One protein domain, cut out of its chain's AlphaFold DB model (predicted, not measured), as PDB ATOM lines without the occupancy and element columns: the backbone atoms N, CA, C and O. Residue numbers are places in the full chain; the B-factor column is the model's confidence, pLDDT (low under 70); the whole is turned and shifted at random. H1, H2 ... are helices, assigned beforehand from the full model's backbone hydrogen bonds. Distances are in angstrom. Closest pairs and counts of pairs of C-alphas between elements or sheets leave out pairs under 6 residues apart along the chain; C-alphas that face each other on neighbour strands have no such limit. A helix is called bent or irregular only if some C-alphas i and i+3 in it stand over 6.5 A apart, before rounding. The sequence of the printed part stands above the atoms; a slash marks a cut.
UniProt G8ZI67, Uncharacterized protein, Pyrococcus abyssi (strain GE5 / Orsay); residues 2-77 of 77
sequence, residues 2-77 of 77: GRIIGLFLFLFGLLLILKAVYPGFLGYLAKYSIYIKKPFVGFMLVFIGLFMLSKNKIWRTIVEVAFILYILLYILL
ATOM      1  N   GLY A   2     318.728 194.918 213.184       64.88
ATOM      2  CA  GLY A   2     319.579 196.084 213.499       64.88
ATOM      3  C   GLY A   2     320.435 195.987 214.775       64.88
ATOM      4  O   GLY A   2     321.571 196.442 214.774       64.88
ATOM      5  N   ARG A   3     319.953 195.321 215.839       75.00
ATOM      6  CA  ARG A   3     320.744 195.111 217.071       75.00
ATOM      7  C   ARG A   3     321.990 194.251 216.861       75.00
ATOM      8  O   ARG A   3     323.030 194.595 217.393       75.00
ATOM      9  N   ILE A   4     321.888 193.164 216.097       73.06
ATOM     10  CA  ILE A   4     323.007 192.237 215.852       73.06
ATOM     11  C   ILE A   4     324.082 192.934 215.016       73.06
ATOM     12  O   ILE A   4     325.258 192.876 215.351       73.06
ATOM     13  N   ILE A   5     323.657 193.658 213.977       74.50
ATOM     14  CA  ILE A   5     324.545 194.446 213.117       74.50
ATOM     15  C   ILE A   5     325.219 195.562 213.924       74.50
ATOM     16  O   ILE A   5     326.427 195.739 213.825       74.50
ATOM     17  N   GLY A   6     324.471 196.272 214.774       81.75
ATOM     18  CA  GLY A   6     325.034 197.295 215.658       81.75
ATOM     19  C   GLY A   6     326.048 196.727 216.652       81.75
ATOM     20  O   GLY A   6     327.095 197.327 216.865       81.75
ATOM     21  N   LEU A   7     325.782 195.543 217.210       79.50
ATOM     22  CA  LEU A   7     326.685 194.867 218.141       79.50
ATOM     23  C   LEU A   7     327.956 194.374 217.435       79.50
ATOM     24  O   LEU A   7     329.051 194.531 217.967       79.50
ATOM     25  N   PHE A   8     327.815 193.856 216.211       81.94
ATOM     26  CA  PHE A   8     328.935 193.505 215.341       81.94
ATOM     27  C   PHE A   8     329.801 194.728 215.029       81.94
ATOM     28  O   PHE A   8     331.005 194.685 215.252       81.94
ATOM     29  N   LEU A   9     329.199 195.832 214.575       81.88
ATOM     30  CA  LEU A   9     329.914 197.071 214.255       81.88
ATOM     31  C   LEU A   9     330.585 197.686 215.487       81.88
ATOM     32  O   LEU A   9     331.716 198.151 215.388       81.88
ATOM     33  N   PHE A  10     329.921 197.659 216.644       87.12
ATOM     34  CA  PHE A  10     330.489 198.148 217.897       87.12
ATOM     35  C   PHE A  10     331.711 197.326 218.319       87.12
ATOM     36  O   PHE A  10     332.774 197.892 218.559       87.12
ATOM     37  N   LEU A  11     331.589 195.995 218.353       84.00
ATOM     38  CA  LEU A  11     332.700 195.103 218.696       84.00
ATOM     39  C   LEU A  11     333.842 195.193 217.681       84.00
ATOM     40  O   LEU A  11     335.007 195.222 218.067       84.00
ATOM     41  N   PHE A  12     333.517 195.267 216.390       82.00
ATOM     42  CA  PHE A  12     334.502 195.427 215.328       82.00
ATOM     43  C   PHE A  12     335.243 196.759 215.448       82.00
ATOM     44  O   PHE A  12     336.471 196.779 215.426       82.00
ATOM     45  N   GLY A  13     334.516 197.859 215.650       84.31
ATOM     46  CA  GLY A  13     335.097 199.177 215.886       84.31
ATOM     47  C   GLY A  13     335.997 199.195 217.121       84.31
ATOM     48  O   GLY A  13     337.122 199.681 217.047       84.31
ATOM     49  N   LEU A  14     335.552 198.590 218.225       85.81
ATOM     50  CA  LEU A  14     336.341 198.472 219.453       85.81
ATOM     51  C   LEU A  14     337.650 197.702 219.215       85.81
ATOM     52  O   LEU A  14     338.714 198.144 219.640       85.81
ATOM     53  N   LEU A  15     337.588 196.576 218.498       81.50
ATOM     54  CA  LEU A  15     338.764 195.772 218.157       81.50
ATOM     55  C   LEU A  15     339.722 196.501 217.207       81.50
ATOM     56  O   LEU A  15     340.937 196.376 217.356       81.50
ATOM     57  N   LEU A  16     339.205 197.281 216.256       82.75
ATOM     58  CA  LEU A  16     340.026 198.110 215.372       82.75
ATOM     59  C   LEU A  16     340.732 199.232 216.134       82.75
ATOM     60  O   LEU A  16     341.923 199.450 215.920       82.75
ATOM     61  N   ILE A  17     340.032 199.904 217.052       85.44
ATOM     62  CA  ILE A  17     340.637 200.914 217.928       85.44
ATOM     63  C   ILE A  17     341.715 200.264 218.795       85.44
ATOM     64  O   ILE A  17     342.821 200.785 218.885       85.44
ATOM     65  N   LEU A  18     341.440 199.092 219.374       82.81
ATOM     66  CA  LEU A  18     342.415 198.358 220.179       82.81
ATOM     67  C   LEU A  18     343.656 197.972 219.359       82.81
ATOM     68  O   LEU A  18     344.775 198.113 219.843       82.81
ATOM     69  N   LYS A  19     343.472 197.553 218.101       76.75
ATOM     70  CA  LYS A  19     344.571 197.300 217.158       76.75
ATOM     71  C   LYS A  19     345.379 198.565 216.857       76.75
ATOM     72  O   LYS A  19     346.596 198.477 216.740       76.75
ATOM     73  N   ALA A  20     344.724 199.717 216.716       79.94
ATOM     74  CA  ALA A  20     345.384 200.987 216.422       79.94
ATOM     75  C   ALA A  20     346.162 201.541 217.628       79.94
ATOM     76  O   ALA A  20     347.279 202.023 217.467       79.94
ATOM     77  N   VAL A  21     345.590 201.445 218.831       84.25
ATOM     78  CA  VAL A  21     346.194 201.945 220.077       84.25
ATOM     79  C   VAL A  21     347.265 200.988 220.606       84.25
ATOM     80  O   VAL A  21     348.272 201.429 221.152       84.25
ATOM     81  N   TYR A  22     347.068 199.678 220.441       80.00
ATOM     82  CA  TYR A  22     347.974 198.650 220.947       80.00
ATOM     83  C   TYR A  22     348.237 197.564 219.889       80.00
ATOM     84  O   TYR A  22     347.733 196.440 219.987       80.00
ATOM     85  N   PRO A  23     349.066 197.856 218.869       70.81
ATOM     86  CA  PRO A  23     349.303 196.944 217.746       70.81
ATOM     87  C   PRO A  23     349.898 195.590 218.171       70.81
ATOM     88  O   PRO A  23     349.673 194.577 217.509       70.81
ATOM     89  N   GLY A  24     350.588 195.538 219.316       73.94
ATOM     90  CA  GLY A  24     351.113 194.299 219.894       73.94
ATOM     91  C   GLY A  24     350.041 193.343 220.431       73.94
ATOM     92  O   GLY A  24     350.301 192.147 220.532       73.94
ATOM     93  N   PHE A  25     348.829 193.825 220.728       76.62
ATOM     94  CA  PHE A  25     347.752 193.008 221.301       76.62
ATOM     95  C   PHE A  25     347.354 191.855 220.373       76.62
ATOM     96  O   PHE A  25     347.313 190.694 220.782       76.62
ATOM     97  N   LEU A  26     347.149 192.160 219.088       70.31
ATOM     98  CA  LEU A  26     346.877 191.134 218.082       70.31
ATOM     99  C   LEU A  26     348.097 190.255 217.808       70.31
ATOM    100  O   LEU A  26     347.921 189.086 217.491       70.31
ATOM    101  N   GLY A  27     349.321 190.763 217.983       72.25
ATOM    102  CA  GLY A  27     350.545 189.966 217.858       72.25
ATOM    103  C   GLY A  27     350.640 188.827 218.881       72.25
ATOM    104  O   GLY A  27     351.080 187.728 218.542       72.25
ATOM    105  N   TYR A  28     350.164 189.039 220.114       74.50
ATOM    106  CA  TYR A  28     350.060 187.969 221.116       74.50
ATOM    107  C   TYR A  28     349.032 186.904 220.718       74.50
ATOM    108  O   TYR A  28     349.299 185.708 220.840       74.50
ATOM    109  N   LEU A  29     347.881 187.331 220.194       73.50
ATOM    110  CA  LEU A  29     346.827 186.436 219.710       73.50
ATOM    111  C   LEU A  29     347.187 185.751 218.380       73.50
ATOM    112  O   LEU A  29     346.706 184.651 218.115       73.50
ATOM    113  N   ALA A  30     348.074 186.337 217.571       75.81
ATOM    114  CA  ALA A  30     348.484 185.813 216.266       75.81
ATOM    115  C   ALA A  30     349.131 184.428 216.370       75.81
ATOM    116  O   ALA A  30     348.914 183.584 215.501       75.81
ATOM    117  N   LYS A  31     349.839 184.142 217.470       80.69
ATOM    118  CA  LYS A  31     350.377 182.799 217.759       80.69
ATOM    119  C   LYS A  31     349.278 181.738 217.871       80.69
ATOM    120  O   LYS A  31     349.515 180.576 217.559       80.69
ATOM    121  N   TYR A  32     348.074 182.143 218.266       79.06
ATOM    122  CA  TYR A  32     346.913 181.269 218.412       79.06
ATOM    123  C   TYR A  32     345.989 181.265 217.184       79.06
ATOM    124  O   TYR A  32     345.027 180.498 217.152       79.06
ATOM    125  N   SER A  33     346.292 182.058 216.149       79.62
ATOM    126  CA  SER A  33     345.489 182.165 214.919       79.62
ATOM    127  C   SER A  33     345.218 180.807 214.266       79.62
ATOM    128  O   SER A  33     344.114 180.555 213.793       79.62
ATOM    129  N   ILE A  34     346.189 179.889 214.308       82.38
ATOM    130  CA  ILE A  34     346.072 178.539 213.744       82.38
ATOM    131  C   ILE A  34     344.944 177.751 214.423       82.38
ATOM    132  O   ILE A  34     344.181 177.072 213.737       82.38
ATOM    133  N   TYR A  35     344.803 177.867 215.746       82.50
ATOM    134  CA  TYR A  35     343.751 177.184 216.508       82.50
ATOM    135  C   TYR A  35     342.368 177.792 216.281       82.50
ATOM    136  O   TYR A  35     341.366 177.120 216.496       82.50
ATOM    137  N   ILE A  36     342.304 179.039 215.819       81.25
ATOM    138  CA  ILE A  36     341.049 179.707 215.471       81.25
ATOM    139  C   ILE A  36     340.670 179.366 214.028       81.25
ATOM    140  O   ILE A  36     339.528 179.008 213.766       81.25
ATOM    141  N   LYS A  37     341.624 179.411 213.093       82.69
ATOM    142  CA  LYS A  37     341.363 179.251 211.658       82.69
ATOM    143  C   LYS A  37     341.164 177.805 211.216       82.69
ATOM    144  O   LYS A  37     340.278 177.549 210.408       82.69
ATOM    145  N   LYS A  38     341.957 176.851 211.726       86.75
ATOM    146  CA  LYS A  38     341.858 175.438 211.303       86.75
ATOM    147  C   LYS A  38     340.487 174.812 211.591       86.75
ATOM    148  O   LYS A  38     339.919 174.224 210.676       86.75
ATOM    149  N   PRO A  39     339.928 174.912 212.810       86.50
ATOM    150  CA  PRO A  39     338.661 174.268 213.135       86.50
ATOM    151  C   PRO A  39     337.439 175.148 212.829       86.50
ATOM    152  O   PRO A  39     336.379 174.908 213.403       86.50
ATOM    153  N   PHE A  40     337.553 176.145 211.941       86.69
ATOM    154  CA  PHE A  40     336.494 177.128 211.677       86.69
ATOM    155  C   PHE A  40     335.122 176.496 211.417       86.69
ATOM    156  O   PHE A  40     334.129 176.859 212.046       86.69
ATOM    157  N   VAL A  41     335.085 175.484 210.548       85.06
ATOM    158  CA  VAL A  41     333.849 174.770 210.200       85.06
ATOM    159  C   VAL A  41     333.281 174.014 211.407       85.06
ATOM    160  O   VAL A  41     332.073 174.032 211.633       85.06
ATOM    161  N   GLY A  42     334.141 173.402 212.225       88.94
ATOM    162  CA  GLY A  42     333.727 172.704 213.444       88.94
ATOM    163  C   GLY A  42     333.118 173.656 214.472       88.94
ATOM    164  O   GLY A  42     332.041 173.389 214.997       88.94
ATOM    165  N   PHE A  43     333.749 174.810 214.701       87.69
ATOM    166  CA  PHE A  43     333.203 175.840 215.584       87.69
ATOM    167  C   PHE A  43     331.878 176.404 215.064       87.69
ATOM    168  O   PHE A  43     330.950 176.566 215.853       87.69
ATOM    169  N   MET A  44     331.744 176.637 213.752       89.06
ATOM    170  CA  MET A  44     330.467 177.039 213.153       89.06
ATOM    171  C   MET A  44     329.346 176.050 213.483       89.06
ATOM    172  O   MET A  44     328.288 176.465 213.950       89.06
ATOM    173  N   LEU A  45     329.588 174.750 213.300       90.88
ATOM    174  CA  LEU A  45     328.598 173.714 213.602       90.88
ATOM    175  C   LEU A  45     328.236 173.677 215.093       90.88
ATOM    176  O   LEU A  45     327.061 173.537 215.427       90.88
ATOM    177  N   VAL A  46     329.211 173.864 215.986       92.56
ATOM    178  CA  VAL A  46     328.969 173.936 217.437       92.56
ATOM    179  C   VAL A  46     328.100 175.140 217.794       92.56
ATOM    180  O   VAL A  46     327.117 174.984 218.516       92.56
ATOM    181  N   PHE A  47     328.410 176.331 217.274       91.12
ATOM    182  CA  PHE A  47     327.616 177.533 217.536       91.12
ATOM    183  C   PHE A  47     326.193 177.413 216.985       91.12
ATOM    184  O   PHE A  47     325.245 177.779 217.676       91.12
ATOM    185  N   ILE A  48     326.029 176.844 215.787       89.25
ATOM    186  CA  ILE A  48     324.708 176.565 215.206       89.25
ATOM    187  C   ILE A  48     323.942 175.566 216.080       89.25
ATOM    188  O   ILE A  48     322.789 175.818 216.425       89.25
ATOM    189  N   GLY A  49     324.580 174.473 216.502       90.94
ATOM    190  CA  GLY A  49     323.967 173.479 217.383       90.94
ATOM    191  C   GLY A  49     323.532 174.073 218.724       90.94
ATOM    192  O   GLY A  49     322.387 173.901 219.138       90.94
ATOM    193  N   LEU A  50     324.405 174.848 219.374       90.94
ATOM    194  CA  LEU A  50     324.091 175.552 220.621       90.94
ATOM    195  C   LEU A  50     322.959 176.562 220.438       90.94
ATOM    196  O   LEU A  50     322.089 176.677 221.301       90.94
ATOM    197  N   PHE A  51     322.934 177.272 219.312       87.81
ATOM    198  CA  PHE A  51     321.869 178.211 218.990       87.81
ATOM    199  C   PHE A  51     320.522 177.501 218.816       87.81
ATOM    200  O   PHE A  51     319.519 177.954 219.364       87.81
ATOM    201  N   MET A  52     320.499 176.367 218.108       89.50
ATOM    202  CA  MET A  52     319.289 175.561 217.902       89.50
ATOM    203  C   MET A  52     318.779 174.927 219.202       89.50
ATOM    204  O   MET A  52     317.571 174.847 219.414       89.50
ATOM    205  N   LEU A  53     319.682 174.506 220.092       90.69
ATOM    206  CA  LEU A  53     319.338 173.932 221.399       90.69
ATOM    207  C   LEU A  53     318.932 174.991 222.439       90.69
ATOM    208  O   LEU A  53     318.347 174.660 223.474       90.69
ATOM    209  N   SER A  54     319.221 176.269 222.184       88.50
ATOM    210  CA  SER A  54     318.934 177.364 223.110       88.50
ATOM    211  C   SER A  54     317.433 177.647 223.202       88.50
ATOM    212  O   SER A  54     316.862 178.368 222.388       88.50
ATOM    213  N   LYS A  55     316.790 177.140 224.260       84.62
ATOM    214  CA  LYS A  55     315.373 177.425 224.561       84.62
ATOM    215  C   LYS A  55     315.144 178.797 225.207       84.62
ATOM    216  O   LYS A  55     314.049 179.342 225.126       84.62
ATOM    217  N   ASN A  56     316.168 179.361 225.854       90.56
ATOM    218  CA  ASN A  56     316.088 180.650 226.543       90.56
ATOM    219  C   ASN A  56     316.713 181.770 225.692       90.56
ATOM    220  O   ASN A  56     317.815 181.629 225.159       90.56
ATOM    221  N   LYS A  57     316.028 182.916 225.621       86.19
ATOM    222  CA  LYS A  57     316.465 184.126 224.911       86.19
ATOM    223  C   LYS A  57     317.831 184.642 225.383       86.19
ATOM    224  O   LYS A  57     318.603 185.138 224.564       86.19
ATOM    225  N   ILE A  58     318.144 184.499 226.673       88.06
ATOM    226  CA  ILE A  58     319.440 184.907 227.238       88.06
ATOM    227  C   ILE A  58     320.563 184.032 226.674       88.06
ATOM    228  O   ILE A  58     321.516 184.557 226.104       88.06
ATOM    229  N   TRP A  59     320.410 182.706 226.743       88.94
ATOM    230  CA  TRP A  59     321.372 181.747 226.186       88.94
ATOM    231  C   TRP A  59     321.611 181.977 224.700       88.94
ATOM    232  O   TRP A  59     322.755 182.043 224.261       88.94
ATOM    233  N   ARG A  60     320.536 182.206 223.944       87.25
ATOM    234  CA  ARG A  60     320.642 182.484 222.516       87.25
ATOM    235  C   ARG A  60     321.449 183.753 222.231       87.25
ATOM    236  O   ARG A  60     322.297 183.748 221.350       87.25
ATOM    237  N   THR A  61     321.248 184.804 223.028       87.31
ATOM    238  CA  THR A  61     322.016 186.056 222.914       87.31
ATOM    239  C   THR A  61     323.494 185.838 223.243       87.31
ATOM    240  O   THR A  61     324.354 186.355 222.541       87.31
ATOM    241  N   ILE A  62     323.814 185.046 224.271       89.69
ATOM    242  CA  ILE A  62     325.207 184.718 224.624       89.69
ATOM    243  C   ILE A  62     325.895 183.986 223.467       89.69
ATOM    244  O   ILE A  62     327.005 184.350 223.086       89.69
ATOM    245  N   VAL A  63     325.223 182.990 222.881       91.00
ATOM    246  CA  VAL A  63     325.734 182.231 221.731       91.00
ATOM    247  C   VAL A  63     325.937 183.147 220.519       91.00
ATOM    248  O   VAL A  63     326.986 183.078 219.888       91.00
ATOM    249  N   GLU A  64     324.990 184.045 220.227       86.69
ATOM    250  CA  GLU A  64     325.114 185.051 219.157       86.69
ATOM    251  C   GLU A  64     326.338 185.960 219.369       86.69
ATOM    252  O   GLU A  64     327.144 186.140 218.457       86.69
ATOM    253  N   VAL A  65     326.510 186.508 220.575       87.62
ATOM    254  CA  VAL A  65     327.636 187.395 220.917       87.62
ATOM    255  C   VAL A  65     328.971 186.654 220.816       87.62
ATOM    256  O   VAL A  65     329.924 187.176 220.240       87.62
ATOM    257  N   ALA A  66     329.039 185.425 221.332       88.69
ATOM    258  CA  ALA A  66     330.234 184.590 221.263       88.69
ATOM    259  C   ALA A  66     330.591 184.219 219.814       88.69
ATOM    260  O   ALA A  66     331.763 184.254 219.437       88.69
ATOM    261  N   PHE A  67     329.586 183.939 218.984       88.50
ATOM    262  CA  PHE A  67     329.770 183.671 217.561       88.50
ATOM    263  C   PHE A  67     330.301 184.898 216.809       88.50
ATOM    264  O   PHE A  67     331.245 184.790 216.029       88.50
ATOM    265  N   ILE A  68     329.749 186.081 217.090       87.75
ATOM    266  CA  ILE A  68     330.228 187.351 216.530       87.75
ATOM    267  C   ILE A  68     331.689 187.595 216.916       87.75
ATOM    268  O   ILE A  68     332.509 187.874 216.045       87.75
ATOM    269  N   LEU A  69     332.033 187.447 218.197       86.88
ATOM    270  CA  LEU A  69     333.412 187.579 218.676       86.88
ATOM    271  C   LEU A  69     334.362 186.613 217.962       86.88
ATOM    272  O   LEU A  69     335.445 187.017 217.543       86.88
ATOM    273  N   TYR A  70     333.949 185.360 217.780       87.31
ATOM    274  CA  TYR A  70     334.742 184.363 217.070       87.31
ATOM    275  C   TYR A  70     334.992 184.747 215.605       87.31
ATOM    276  O   TYR A  70     336.129 184.681 215.141       87.31
ATOM    277  N   ILE A  71     333.963 185.217 214.889       86.62
ATOM    278  CA  ILE A  71     334.106 185.714 213.511       86.62
ATOM    279  C   ILE A  71     335.070 186.902 213.456       86.62
ATOM    280  O   ILE A  71     335.935 186.954 212.583       86.62
ATOM    281  N   LEU A  72     334.949 187.848 214.386       85.25
ATOM    282  CA  LEU A  72     335.824 189.019 214.436       85.25
ATOM    283  C   LEU A  72     337.288 188.613 214.632       85.25
ATOM    284  O   LEU A  72     338.162 189.124 213.934       85.25
ATOM    285  N   LEU A  73     337.549 187.657 215.527       84.62
ATOM    286  CA  LEU A  73     338.882 187.091 215.721       84.62
ATOM    287  C   LEU A  73     339.382 186.367 214.469       84.62
ATOM    288  O   LEU A  73     340.537 186.540 214.107       84.62
ATOM    289  N   TYR A  74     338.529 185.604 213.784       84.81
ATOM    290  CA  TYR A  74     338.887 184.926 212.537       84.81
ATOM    291  C   TYR A  74     339.288 185.902 211.415       84.81
ATOM    292  O   TYR A  74     340.186 185.588 210.639       84.81
ATOM    293  N   ILE A  75     338.632 187.067 211.331       82.50
ATOM    294  CA  ILE A  75     338.916 188.101 210.321       82.50
ATOM    295  C   ILE A  75     340.190 188.892 210.660       82.50
ATOM    296  O   ILE A  75     340.928 189.286 209.759       82.50
ATOM    297  N   LEU A  76     340.415 189.194 211.942       78.81
ATOM    298  CA  LEU A  76     341.506 190.073 212.384       78.81
ATOM    299  C   LEU A  76     342.852 189.364 212.572       78.81
ATOM    300  O   LEU A  76     343.889 190.029 212.468       78.81
ATOM    301  N   LEU A  77     342.829 188.072 212.904       78.25
ATOM    302  CA  LEU A  77     344.002 187.192 213.016       78.25
ATOM    303  C   LEU A  77     344.264 186.479 211.695       78.25
ATOM    304  O   LEU A  77     345.329 185.844 211.533       78.25
TER     305      LEU A  77
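This is residues 2 to 77 of the 77 residues of an uncharacterized protein of Pyrococcus abyssi (strain GE5 / Orsay) (UniProt G8ZI67). The chain makes a flat loop of helices with the long helix H5 running through its middle: H1 lies along one side, the short H2 turns across one end, and H3 and H4 come back along the other side. H4 and H5 form a close helical hairpin, while H1 slants past H5 and meets it with a short stretch. The printed part has 76 residues with five named helices, H1 to H5 in order along the chain, and no named strand; its class is all helix. It is only just compact, close to loose, with a radius of gyration of the C-alphas of 13.7 A, and it spans 40 by 29 by 15 A.

H5, residues 57 to 76, is 28.6 A from first to last C-alpha, from C-alpha 57 at (316.465, 184.126, 224.911) to C-alpha 76 at (341.506, 190.073, 212.384). H1, residues 2 to 21, has 20 residues, as many as H5, and measures 28.0 A from first to last C-alpha, with C-alpha 2 at (319.579, 196.084, 213.499). H4, residues 40 to 53, measures 20.0 A. H2, residues 23 to 30, measures 11.3 A and is neither bent nor irregular, but only just: C-alphas 23 and 26 are 6.3 A apart. H3, residues 33 to 37, measures 6.0 A.

H5 is the hub, touching H1, H3 and H4. H4 and H5 are a helical hairpin at a shallow tilt of 11 degrees, opposite ways; their closest C-alphas, of Phe 51 and Arg 60, are 5.7 A apart. H1 and H5 only just touch, with 3 pairs of C-alphas within 8 A, through residues 8 to 12 of H1 and 68 to 72 of H5 alone. Their closest C-alphas, of Phe 8 and Ile 68, are 6.4 A apart, and they run the same way at a steep tilt of 40 degrees. H3 touches H5 at its residues 73 to 74 alone, the closest C-alphas being those of Lys 37 and Tyr 74, 6.3 A apart. H2 and H5 are close but not clearly touching, about perpendicular at 75 degrees, with C-alphas 26 and 76 the closest at 7.9 A. H1 and H2 touch only at the corner, and only just, with 3 pairs of C-alphas within 8 A; the closest are those of Lys 19 and Leu 26, 6.6 A apart. H1 is apart from H3 and H4. In H1, H3, H4 and H5 every O i to N i+4 pair is within hydrogen-bond range; in H2 it is 3 of 4.

The two C-alphas farthest apart, of Gly 24 and Lys 55, are 39.8 A apart. The printed part has no cut and ends at the chain's last residue, Leu 77. The four links between helices are tight. The mean pLDDT of the printed part is 83.5, and residue 2 alone is under 70.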